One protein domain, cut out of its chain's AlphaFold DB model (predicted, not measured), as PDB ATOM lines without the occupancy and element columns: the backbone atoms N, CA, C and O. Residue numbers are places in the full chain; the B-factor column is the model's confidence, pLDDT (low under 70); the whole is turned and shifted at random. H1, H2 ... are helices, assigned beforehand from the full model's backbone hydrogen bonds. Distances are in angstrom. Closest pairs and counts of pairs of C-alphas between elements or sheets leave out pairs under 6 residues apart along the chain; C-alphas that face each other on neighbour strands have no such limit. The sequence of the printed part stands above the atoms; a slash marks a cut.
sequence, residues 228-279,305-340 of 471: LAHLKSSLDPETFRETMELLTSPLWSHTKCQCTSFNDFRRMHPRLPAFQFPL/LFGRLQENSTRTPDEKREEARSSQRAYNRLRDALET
ATOM      1  N   LEU A 228     166.491 146.169 166.461       90.62
ATOM      2  CA  LEU A 228     165.283 145.779 167.192       90.62
ATOM      3  C   LEU A 228     164.755 146.922 168.067       90.62
ATOM      4  O   LEU A 228     163.543 147.103 168.164       90.62
ATOM      5  N   ALA A 229     165.646 147.707 168.679       93.06
ATOM      6  CA  ALA A 229     165.256 148.908 169.411       93.06
ATOM      7  C   ALA A 229     164.597 149.939 168.479       93.06
ATOM      8  O   ALA A 229     163.541 150.468 168.819       93.06
ATOM      9  N   HIS A 230     165.158 150.147 167.282       95.44
ATOM     10  CA  HIS A 230     164.587 151.014 166.251       95.44
ATOM     11  C   HIS A 230     163.226 150.510 165.747       95.44
ATOM     12  O   HIS A 230     162.285 151.288 165.614       95.44
ATOM     13  N   LEU A 231     163.065 149.202 165.516       94.81
ATOM     14  CA  LEU A 231     161.762 148.620 165.169       94.81
ATOM     15  C   LEU A 231     160.717 148.855 166.261       94.81
ATOM     16  O   LEU A 231     159.571 149.177 165.961       94.81
ATOM     17  N   LYS A 232     161.112 148.696 167.526       96.38
ATOM     18  CA  LYS A 232     160.218 148.885 168.671       96.38
ATOM     19  C   LYS A 232     159.768 150.337 168.823       96.38
ATOM     20  O   LYS A 232     158.653 150.562 169.276       96.38
ATOM     21  N   SER A 233     160.624 151.307 168.495       97.38
ATOM     22  CA  SER A 233     160.278 152.730 168.580       97.38
ATOM     23  C   SER A 233     159.531 153.254 167.350       97.38
ATOM     24  O   SER A 233     158.796 154.229 167.475       97.38
ATOM     25  N   SER A 234     159.707 152.632 166.180       97.75
ATOM     26  CA  SER A 234     159.111 153.079 164.908       97.75
ATOM     27  C   SER A 234     157.747 152.462 164.585       97.75
ATOM     28  O   SER A 234     157.042 152.975 163.716       97.75
ATOM     29  N   LEU A 235     157.361 151.374 165.252       97.38
ATOM     30  CA  LEU A 235     156.093 150.674 165.041       97.38
ATOM     31  C   LEU A 235     155.192 150.812 166.273       97.38
ATOM     32  O   LEU A 235     155.678 150.883 167.402       97.38
ATOM     33  N   ASP A 236     153.873 150.792 166.075       98.00
ATOM     34  CA  ASP A 236     152.950 150.642 167.199       98.00
ATOM     35  C   ASP A 236     153.145 149.267 167.884       98.00
ATOM     36  O   ASP A 236     153.640 148.322 167.251       98.00
ATOM     37  N   PRO A 237     152.772 149.121 169.172       98.00
ATOM     38  CA  PRO A 237     153.037 147.899 169.931       98.00
ATOM     39  C   PRO A 237     152.493 146.618 169.289       98.00
ATOM     40  O   PRO A 237     153.116 145.564 169.421       98.00
ATOM     41  N   GLU A 238     151.360 146.702 168.590       97.75
ATOM     42  CA  GLU A 238     150.716 145.545 167.974       97.75
ATOM     43  C   GLU A 238     151.437 145.140 166.684       97.75
ATOM     44  O   GLU A 238     151.811 143.975 166.525       97.75
ATOM     45  N   THR A 239     151.760 146.106 165.819       97.31
ATOM     46  CA  THR A 239     152.559 145.858 164.609       97.31
ATOM     47  C   THR A 239     153.968 145.358 164.944       97.31
ATOM     48  O   THR A 239     154.506 144.496 164.238       97.31
ATOM     49  N   PHE A 240     154.592 145.859 166.019       96.25
ATOM     50  CA  PHE A 240     155.883 145.350 166.495       96.25
ATOM     51  C   PHE A 240     155.771 143.888 166.942       96.25
ATOM     52  O   PHE A 240     156.583 143.055 166.532       96.25
ATOM     53  N   ARG A 241     154.745 143.554 167.734       96.19
ATOM     54  CA  ARG A 241     154.487 142.188 168.207       96.19
ATOM     55  C   ARG A 241     154.274 141.218 167.043       96.19
ATOM     56  O   ARG A 241     154.936 140.185 167.010       96.19
ATOM     57  N   GLU A 242     153.430 141.571 166.073       95.69
ATOM     58  CA  GLU A 242     153.197 140.770 164.860       95.69
ATOM     59  C   GLU A 242     154.493 140.586 164.054       95.69
ATOM     60  O   GLU A 242     154.826 139.483 163.623       95.69
ATOM     61  N   THR A 243     155.276 141.659 163.896       92.56
ATOM     62  CA  THR A 243     156.572 141.607 163.203       92.56
ATOM     63  C   THR A 243     157.522 140.628 163.892       92.56
ATOM     64  O   THR A 243     158.139 139.806 163.219       92.56
ATOM     65  N   MET A 244     157.619 140.666 165.223       91.50
ATOM     66  CA  MET A 244     158.472 139.751 165.985       91.50
ATOM     67  C   MET A 244     157.974 138.307 165.942       91.50
ATOM     68  O   MET A 244     158.791 137.394 165.823       91.50
ATOM     69  N   GLU A 245     156.662 138.085 165.991       89.06
ATOM     70  CA  GLU A 245     156.060 136.758 165.842       89.06
ATOM     71  C   GLU A 245     156.413 136.157 164.475       89.06
ATOM     72  O   GLU A 245     156.920 135.040 164.402       89.06
ATOM     73  N   LEU A 246     156.277 136.931 163.397       87.06
ATOM     74  CA  LEU A 246     156.641 136.499 162.045       87.06
ATOM     75  C   LEU A 246     158.150 136.262 161.891       87.06
ATOM     76  O   LEU A 246     158.555 135.257 161.308       87.06
ATOM     77  N   LEU A 247     158.996 137.150 162.427       84.44
ATOM     78  CA  LEU A 247     160.458 137.012 162.369       84.44
ATOM     79  C   LEU A 247     160.968 135.798 163.152       84.44
ATOM     80  O   LEU A 247     161.942 135.182 162.732       84.44
ATOM     81  N   THR A 248     160.319 135.435 164.258       82.75
ATOM     82  CA  THR A 248     160.707 134.281 165.092       82.75
ATOM     83  C   THR A 248     160.018 132.977 164.686       82.75
ATOM     84  O   THR A 248     160.437 131.900 165.113       82.75
ATOM     85  N   SER A 249     158.996 133.056 163.835       79.88
ATOM     86  CA  SER A 249     158.245 131.903 163.356       79.88
ATOM     87  C   SER A 249     159.113 130.948 162.521       79.88
ATOM     88  O   SER A 249     159.910 131.403 161.702       79.88
ATOM     89  N   PRO A 250     158.942 129.614 162.616       73.94
ATOM     90  CA  PRO A 250     159.706 128.627 161.837       73.94
ATOM     91  C   PRO A 250     159.329 128.578 160.338       73.94
ATOM     92  O   PRO A 250     159.578 127.586 159.654       73.94
ATOM     93  N   LEU A 251     158.696 129.627 159.813       69.88
ATOM     94  CA  LEU A 251     158.204 129.725 158.435       69.88
ATOM     95  C   LEU A 251     159.296 130.093 157.431       69.88
ATOM     96  O   LEU A 251     159.094 129.994 156.216       69.88
ATOM     97  N   TRP A 252     160.454 130.527 157.922       68.31
ATOM     98  CA  TRP A 252     161.595 130.858 157.087       68.31
ATOM     99  C   TRP A 252     162.188 129.579 156.512       68.31
ATOM    100  O   TRP A 252     162.770 128.753 157.211       68.31
ATOM    101  N   SER A 253     162.041 129.414 155.200       64.88
ATOM    102  CA  SER A 253     162.790 128.404 154.469       64.88
ATOM    103  C   SER A 253     163.946 129.081 153.752       64.88
ATOM    104  O   SER A 253     163.749 130.035 152.997       64.88
ATOM    105  N   HIS A 254     165.139 128.541 153.936       60.25
ATOM    106  CA  HIS A 254     166.315 129.006 153.229       60.25
ATOM    107  C   HIS A 254     166.391 128.281 151.880       60.25
ATOM    108  O   HIS A 254     166.526 127.057 151.815       60.25
ATOM    109  N   THR A 255     166.307 129.017 150.773       57.62
ATOM    110  CA  THR A 255     166.712 128.474 149.475       57.62
ATOM    111  C   THR A 255     168.202 128.191 149.528       57.62
ATOM    112  O   THR A 255     168.971 128.990 150.071       57.62
ATOM    113  N   LYS A 256     168.614 127.079 148.915       59.09
ATOM    114  CA  LYS A 256     170.024 126.720 148.758       59.09
ATOM    115  C   LYS A 256     170.819 127.940 148.310       59.09
ATOM    116  O   LYS A 256     170.453 128.590 147.327       59.09
ATOM    117  N   CYS A 257     171.918 128.236 149.003       57.50
ATOM    118  CA  CYS A 257     172.863 129.204 148.479       57.50
ATOM    119  C   CYS A 257     173.309 128.719 147.103       57.50
ATOM    120  O   CYS A 257     173.963 127.685 146.991       57.50
ATOM    121  N   GLN A 258     173.014 129.499 146.061       55.69
ATOM    122  CA  GLN A 258     173.495 129.226 144.701       55.69
ATOM    123  C   GLN A 258     175.028 129.099 144.642       55.69
ATOM    124  O   GLN A 258     175.585 128.554 143.697       55.69
ATOM    125  N   CYS A 259     175.712 129.620 145.662       51.25
ATOM    126  CA  CYS A 259     177.161 129.634 145.789       51.25
ATOM    127  C   CYS A 259     177.755 128.345 146.376       51.25
ATOM    128  O   CYS A 259     178.976 128.232 146.443       51.25
ATOM    129  N   THR A 260     176.938 127.411 146.854       53.78
ATOM    130  CA  THR A 260     177.418 126.198 147.521       53.78
ATOM    131  C   THR A 260     176.961 124.968 146.762       53.78
ATOM    132  O   THR A 260     175.788 124.856 146.422       53.78
ATOM    133  N   SER A 261     177.858 124.005 146.558       50.22
ATOM    134  CA  SER A 261     177.558 122.717 145.922       50.22
ATOM    135  C   SER A 261     176.749 121.763 146.816       50.22
ATOM    136  O   SER A 261     176.791 120.553 146.621       50.22
ATOM    137  N   PHE A 262     175.986 122.293 147.777       54.16
ATOM    138  CA  PHE A 262     175.087 121.562 148.674       54.16
ATOM    139  C   PHE A 262     173.815 121.103 147.935       54.16
ATOM    140  O   PHE A 262     172.681 121.373 148.340       54.16
ATOM    141  N   ASN A 263     173.991 120.410 146.809       52.88
ATOM    142  CA  ASN A 263     172.887 119.915 145.996       52.88
ATOM    143  C   ASN A 263     172.105 118.789 146.693       52.88
ATOM    144  O   ASN A 263     170.907 118.658 146.425       52.88
ATOM    145  N   ASP A 264     172.703 118.097 147.663       54.53
ATOM    146  CA  ASP A 264     172.091 116.924 148.302       54.53
ATOM    147  C   ASP A 264     171.261 117.234 149.557       54.53
ATOM    148  O   ASP A 264     170.437 116.422 149.971       54.53
ATOM    149  N   PHE A 265     171.339 118.451 150.106       50.28
ATOM    150  CA  PHE A 265     170.473 118.864 151.216       50.28
ATOM    151  C   PHE A 265     169.083 119.236 150.687       50.28
ATOM    152  O   PHE A 265     168.774 120.403 150.442       50.28
ATOM    153  N   ARG A 266     168.235 118.237 150.414       48.62
ATOM    154  CA  ARG A 266     166.874 118.479 149.902       48.62
ATOM    155  C   ARG A 266     165.909 119.030 150.954       48.62
ATOM    156  O   ARG A 266     164.894 119.587 150.547       48.62
ATOM    157  N   ARG A 267     166.193 118.912 152.255       51.12
ATOM    158  CA  ARG A 267     165.339 119.412 153.349       51.12
ATOM    159  C   ARG A 267     166.191 119.631 154.599       51.12
ATOM    160  O   ARG A 267     166.593 118.658 155.222       51.12
ATOM    161  N   MET A 268     166.478 120.879 154.958       47.62
ATOM    162  CA  MET A 268     166.894 121.192 156.329       47.62
ATOM    163  C   MET A 268     165.667 121.692 157.082       47.62
ATOM    164  O   MET A 268     164.885 122.472 156.537       47.62
ATOM    165  N   HIS A 269     165.470 121.186 158.300       45.25
ATOM    166  CA  HIS A 269     164.409 121.666 159.175       45.25
ATOM    167  C   HIS A 269     164.624 123.156 159.481       45.25
ATOM    168  O   HIS A 269     165.779 123.573 159.608       45.25
ATOM    169  N   PRO A 270     163.545 123.951 159.585       42.94
ATOM    170  CA  PRO A 270     163.650 125.349 159.974       42.94
ATOM    171  C   PRO A 270     164.360 125.428 161.328       42.94
ATOM    172  O   PRO A 270     163.928 124.811 162.302       42.94
ATOM    173  N   ARG A 271     165.492 126.132 161.368       44.56
ATOM    174  CA  ARG A 271     166.161 126.491 162.620       44.56
ATOM    175  C   ARG A 271     165.677 127.869 163.051       44.56
ATOM    176  O   ARG A 271     165.253 128.664 162.215       44.56
ATOM    177  N   LEU A 272     165.756 128.132 164.356       36.62
ATOM    178  CA  LEU A 272     165.612 129.483 164.898       36.62
ATOM    179  C   LEU A 272     166.524 130.439 164.106       36.62
ATOM    180  O   LEU A 272     167.638 130.040 163.748       36.62
ATOM    181  N   PRO A 273     166.052 131.650 163.780       41.41
ATOM    182  CA  PRO A 273     166.691 132.509 162.796       41.41
ATOM    183  C   PRO A 273     168.092 132.923 163.257       41.41
ATOM    184  O   PRO A 273     168.259 133.833 164.060       41.41
ATOM    185  N   ALA A 274     169.113 132.299 162.675       42.19
ATOM    186  CA  ALA A 274     170.299 133.049 162.301       42.19
ATOM    187  C   ALA A 274     169.846 133.978 161.158       42.19
ATOM    188  O   ALA A 274     169.282 133.520 160.159       42.19
ATOM    189  N   PHE A 275     169.945 135.291 161.365       48.88
ATOM    190  CA  PHE A 275     169.207 136.295 160.594       48.88
ATOM    191  C   PHE A 275     169.630 136.325 159.123       48.88
ATOM    192  O   PHE A 275     170.597 136.995 158.763       48.88
ATOM    193  N   GLN A 276     168.909 135.615 158.247       41.28
ATOM    194  CA  GLN A 276     169.165 135.651 156.810       41.28
ATOM    195  C   GLN A 276     168.411 136.761 156.123       41.28
ATOM    196  O   GLN A 276     167.195 136.720 155.973       41.28
ATOM    197  N   PHE A 277     169.195 137.688 155.591       37.25
ATOM    198  CA  PHE A 277     168.721 138.718 154.703       37.25
ATOM    199  C   PHE A 277     168.713 138.224 153.251       37.25
ATOM    200  O   PHE A 277     169.784 137.971 152.688       37.25
ATOM    201  N   PRO A 278     167.547 138.031 152.605       31.20
ATOM    202  CA  PRO A 278     167.475 137.841 151.166       31.20
ATOM    203  C   PRO A 278     168.116 138.989 150.384       31.20
ATOM    204  O   PRO A 278     167.813 140.170 150.570       31.20
ATOM    205  N   LEU A 279     168.950 138.594 149.420       31.30
ATOM    206  CA  LEU A 279     169.401 139.435 148.318       31.30
ATOM    207  C   LEU A 279     168.206 139.699 147.391       31.30
ATOM    208  O   LEU A 279     167.685 138.777 146.768       31.30
ATOM    209  N   LEU A 305     164.085 134.665 147.492       30.38
ATOM    210  CA  LEU A 305     163.923 133.541 148.425       30.38
ATOM    211  C   LEU A 305     162.436 133.295 148.715       30.38
ATOM    212  O   LEU A 305     161.776 134.112 149.350       30.38
ATOM    213  N   PHE A 306     161.922 132.147 148.277       31.16
ATOM    214  CA  PHE A 306     160.628 131.648 148.723       31.16
ATOM    215  C   PHE A 306     160.813 130.985 150.084       31.16
ATOM    216  O   PHE A 306     161.567 130.017 150.199       31.16
ATOM    217  N   GLY A 307     160.078 131.453 151.092       29.62
ATOM    218  CA  GLY A 307     159.690 130.596 152.200       29.62
ATOM    219  C   GLY A 307     158.804 129.484 151.643       29.62
ATOM    220  O   GLY A 307     157.650 129.713 151.290       29.62
ATOM    221  N   ARG A 308     159.340 128.274 151.496       36.44
ATOM    222  CA  ARG A 308     158.549 127.069 151.296       36.44
ATOM    223  C   ARG A 308     157.913 126.742 152.639       36.44
ATOM    224  O   ARG A 308     158.488 126.030 153.458       36.44
ATOM    225  N   LEU A 309     156.732 127.314 152.845       36.84
ATOM    226  CA  LEU A 309     155.809 126.919 153.896       36.84
ATOM    227  C   LEU A 309     155.678 125.394 153.881       36.84
ATOM    228  O   LEU A 309     155.470 124.799 152.818       36.84
ATOM    229  N   GLN A 310     155.859 124.766 155.044       41.47
ATOM    230  CA  GLN A 310     155.736 123.319 155.188       41.47
ATOM    231  C   GLN A 310     154.414 122.849 154.562       41.47
ATOM    232  O   GLN A 310     153.332 123.319 154.918       41.47
ATOM    233  N   GLU A 311     154.503 121.898 153.628       46.97
ATOM    234  CA  GLU A 311     153.350 121.341 152.904       46.97
ATOM    235  C   GLU A 311     152.363 120.602 153.829       46.97
ATOM    236  O   GLU A 311     151.230 120.363 153.429       46.97
ATOM    237  N   ASN A 312     152.739 120.341 155.087       49.31
ATOM    238  CA  ASN A 312     151.899 119.671 156.086       49.31
ATOM    239  C   ASN A 312     150.872 120.591 156.769       49.31
ATOM    240  O   ASN A 312     150.166 120.160 157.678       49.31
ATOM    241  N   SER A 313     150.781 121.857 156.364       57.44
ATOM    242  CA  SER A 313     149.755 122.767 156.866       57.44
ATOM    243  C   SER A 313     148.422 122.536 156.145       57.44
ATOM    244  O   SER A 313     148.364 122.630 154.913       57.44
ATOM    245  N   THR A 314     147.356 122.318 156.922       73.69
ATOM    246  CA  THR A 314     145.945 122.273 156.485       73.69
ATOM    247  C   THR A 314     145.438 123.605 155.917       73.69
ATOM    248  O   THR A 314     144.294 123.678 155.474       73.69
ATOM    249  N   ARG A 315     146.273 124.654 155.900       80.50
ATOM    250  CA  ARG A 315     145.943 125.964 155.338       80.50
ATOM    251  C   ARG A 315     145.743 125.917 153.829       80.50
ATOM    252  O   ARG A 315     146.476 125.243 153.089       80.50
ATOM    253  N   THR A 316     144.787 126.718 153.388       87.38
ATOM    254  CA  THR A 316     144.478 126.977 151.986       87.38
ATOM    255  C   THR A 316     145.664 127.646 151.268       87.38
ATOM    256  O   THR A 316     146.529 128.264 151.900       87.38
ATOM    257  N   PRO A 317     145.749 127.541 149.930       84.62
ATOM    258  CA  PRO A 317     146.793 128.214 149.155       84.62
ATOM    259  C   PRO A 317     146.846 129.733 149.363       84.62
ATOM    260  O   PRO A 317     147.935 130.305 149.347       84.62
ATOM    261  N   ASP A 318     145.700 130.382 149.569       86.44
ATOM    262  CA  ASP A 318     145.639 131.833 149.749       86.44
ATOM    263  C   ASP A 318     146.107 132.260 151.144       86.44
ATOM    264  O   ASP A 318     146.871 133.219 151.247       86.44
ATOM    265  N   GLU A 319     145.795 131.493 152.192       86.44
ATOM    266  CA  GLU A 319     146.376 131.700 153.529       86.44
ATOM    267  C   GLU A 319     147.905 131.574 153.502       86.44
ATOM    268  O   GLU A 319     148.606 132.415 154.060       86.44
ATOM    269  N   LYS A 320     148.443 130.576 152.785       82.19
ATOM    270  CA  LYS A 320     149.899 130.407 152.613       82.19
ATOM    271  C   LYS A 320     150.535 131.587 151.869       82.19
ATOM    272  O   LYS A 320     151.654 131.989 152.186       82.19
ATOM    273  N   ARG A 321     149.847 132.144 150.864       84.94
ATOM    274  CA  ARG A 321     150.314 133.330 150.124       84.94
ATOM    275  C   ARG A 321     150.307 134.575 150.995       84.94
ATOM    276  O   ARG A 321     151.264 135.344 150.935       84.94
ATOM    277  N   GLU A 322     149.249 134.780 151.771       87.75
ATOM    278  CA  GLU A 322     149.153 135.953 152.634       87.75
ATOM    279  C   GLU A 322     150.172 135.895 153.769       87.75
ATOM    280  O   GLU A 322     150.879 136.870 154.006       87.75
ATOM    281  N   GLU A 323     150.368 134.725 154.374       86.12
ATOM    282  CA  GLU A 323     151.425 134.501 155.356       86.12
ATOM    283  C   GLU A 323     152.820 134.788 154.782       86.12
ATOM    284  O   GLU A 323     153.608 135.498 155.402       86.12
ATOM    285  N   ALA A 324     153.116 134.330 153.560       82.94
ATOM    286  CA  ALA A 324     154.384 134.639 152.900       82.94
ATOM    287  C   ALA A 324     154.579 136.151 152.672       82.94
ATOM    288  O   ALA A 324     155.688 136.662 152.840       82.94
ATOM    289  N   ARG A 325     153.513 136.884 152.319       87.75
ATOM    290  CA  ARG A 325     153.560 138.350 152.184       87.75
ATOM    291  C   ARG A 325     153.779 139.030 153.530       87.75
ATOM    292  O   ARG A 325     154.603 139.939 153.602       87.75
ATOM    293  N   SER A 326     153.088 138.593 154.582       89.50
ATOM    294  CA  SER A 326     153.281 139.102 155.942       89.50
ATOM    295  C   SER A 326     154.709 138.882 156.425       89.50
ATOM    296  O   SER A 326     155.354 139.843 156.844       89.50
ATOM    297  N   SER A 327     155.255 137.676 156.262       85.06
ATOM    298  CA  SER A 327     156.660 137.398 156.572       85.06
ATOM    299  C   SER A 327     157.592 138.304 155.768       85.06
ATOM    300  O   SER A 327     158.456 138.961 156.339       85.06
ATOM    301  N   GLN A 328     157.381 138.454 154.457       86.00
ATOM    302  CA  GLN A 328     158.199 139.354 153.639       86.00
ATOM    303  C   GLN A 328     158.134 140.818 154.114       86.00
ATOM    304  O   GLN A 328     159.156 141.507 154.097       86.00
ATOM    305  N   ARG A 329     156.965 141.299 154.561       92.00
ATOM    306  CA  ARG A 329     156.807 142.636 155.160       92.00
ATOM    307  C   ARG A 329     157.589 142.759 156.468       92.00
ATOM    308  O   ARG A 329     158.341 143.717 156.619       92.00
ATOM    309  N   ALA A 330     157.462 141.786 157.370       89.06
ATOM    310  CA  ALA A 330     158.202 141.753 158.633       89.06
ATOM    311  C   ALA A 330     159.723 141.759 158.402       89.06
ATOM    312  O   ALA A 330     160.459 142.511 159.038       89.06
ATOM    313  N   TYR A 331     160.186 140.989 157.419       87.69
ATOM    314  CA  TYR A 331     161.581 140.991 157.007       87.69
ATOM    315  C   TYR A 331     162.036 142.342 156.441       87.69
ATOM    316  O   TYR A 331     163.101 142.829 156.814       87.69
ATOM    317  N   ASN A 332     161.253 142.955 155.546       90.31
ATOM    318  CA  ASN A 332     161.610 144.255 154.977       90.31
ATOM    319  C   ASN A 332     161.745 145.310 156.081       90.31
ATOM    320  O   ASN A 332     162.723 146.045 156.069       90.31
ATOM    321  N   ARG A 333     160.851 145.303 157.080       94.50
ATOM    322  CA  ARG A 333     160.967 146.170 158.263       94.50
ATOM    323  C   ARG A 333     162.305 145.965 158.978       94.50
ATOM    324  O   ARG A 333     163.004 146.936 159.234       94.50
ATOM    325  N   LEU A 334     162.697 144.718 159.257       91.75
ATOM    326  CA  LEU A 334     163.989 144.431 159.896       91.75
ATOM    327  C   LEU A 334     165.179 144.886 159.047       91.75
ATOM    328  O   LEU A 334     166.128 145.460 159.576       91.75
ATOM    329  N   ARG A 335     165.139 144.636 157.736       90.94
ATOM    330  CA  ARG A 335     166.179 145.091 156.810       90.94
ATOM    331  C   ARG A 335     166.303 146.614 156.842       90.94
ATOM    332  O   ARG A 335     167.412 147.115 156.957       90.94
ATOM    333  N   ASP A 336     165.187 147.325 156.754       94.38
ATOM    334  CA  ASP A 336     165.172 148.787 156.732       94.38
ATOM    335  C   ASP A 336     165.653 149.354 158.083       94.38
ATOM    336  O   ASP A 336     166.430 150.308 158.117       94.38
ATOM    337  N   ALA A 337     165.313 148.695 159.197       94.44
ATOM    338  CA  ALA A 337     165.856 149.024 160.512       94.44
ATOM    339  C   ALA A 337     167.379 148.826 160.585       94.44
ATOM    340  O   ALA A 337     168.075 149.682 161.117       94.44
ATOM    341  N   LEU A 338     167.920 147.742 160.018       93.31
ATOM    342  CA  LEU A 338     169.370 147.523 159.965       93.31
ATOM    343  C   LEU A 338     170.092 148.510 159.058       93.31
ATOM    344  O   LEU A 338     171.181 148.946 159.406       93.31
ATOM    345  N   GLU A 339     169.506 148.867 157.916       94.19
ATOM    346  CA  GLU A 339     170.046 149.925 157.059       94.19
ATOM    347  C   GLU A 339     170.055 151.279 157.779       94.19
ATOM    348  O   GLU A 339     170.975 152.064 157.571       94.19
ATOM    349  N   THR A 340     169.082 151.522 158.662       96.44
ATOM    350  CA  THR A 340     169.003 152.745 159.474       96.44
ATOM    351  C   THR A 340     170.067 152.787 160.571       96.44
ATOM    352  O   THR A 340     170.632 153.845 160.826       96.44
TER     353      THR A 340
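Overview. This is residues 228 to 279 and 305 to 340 of the 471 residues of the protein "TauD domain-containing protein" of Chromera velia CCMP2878 (UniProt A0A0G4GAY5). Two short helices, H1 and H2, joined by a tight turn and running opposite ways, are crossed nearly at right angles by one long helix, H3. Past H2 a long stretch without named elements, residues 249 to 279, loops away from the helices, and residues 258 to 264 stick out. The printed part has 88 residues with three named helices in the order H1, H2, H3 and no named strand; the class is all helix, though under half of the residues, 43 of 88, are in named elements. It is only just compact, close to loose, with a radius of gyration of the C-alphas of 14.3 A, and spans 43 by 33 by 18 A.

Arrangement. H1, residues 228 to 234, and H2, residues 237 to 248, are close but not clearly touching; their closest C-alphas, of Lys 232 and Phe 240, are 6.0 A apart. They run opposite ways at a shallow tilt of 31 degrees. H3, residues 317 to 340, touches H1 with residues 333 to 337 alone, about perpendicular at 83 degrees; the closest C-alphas, of His 230 and Ala 337, are 6.2 A apart. Residues 243 to 247 of H2 touch residues 326 to 331 of H3, about perpendicular at 77 degrees, and the closest C-alphas, of Thr 243 and Ala 330, are 4.9 A apart. In H1, H2 and H3 every O i to N i+4 pair is within hydrogen-bond range.

Along the chain. H1 begins at C-alpha 228, (165.283, 145.779, 167.192), and measures 9.8 A from first to last C-alpha. H2 measures 16.4 A. H3 measures 34.7 A, from C-alpha 317 at (146.793, 128.214, 149.155) to C-alpha 340 at (169.003, 152.745, 159.474).

Size, cuts and confidence. The C-alphas farthest apart, of Asp 236 and Asp 264, are 43.1 A apart. Residues 280 to 304, in the link from H2 to H3, are not printed; C-alphas 279 and 305 are 8.0 A apart across the cut. Mean pLDDT of the printed part is 71.7; residues 251 to 279 and 305 to 313 are under 70.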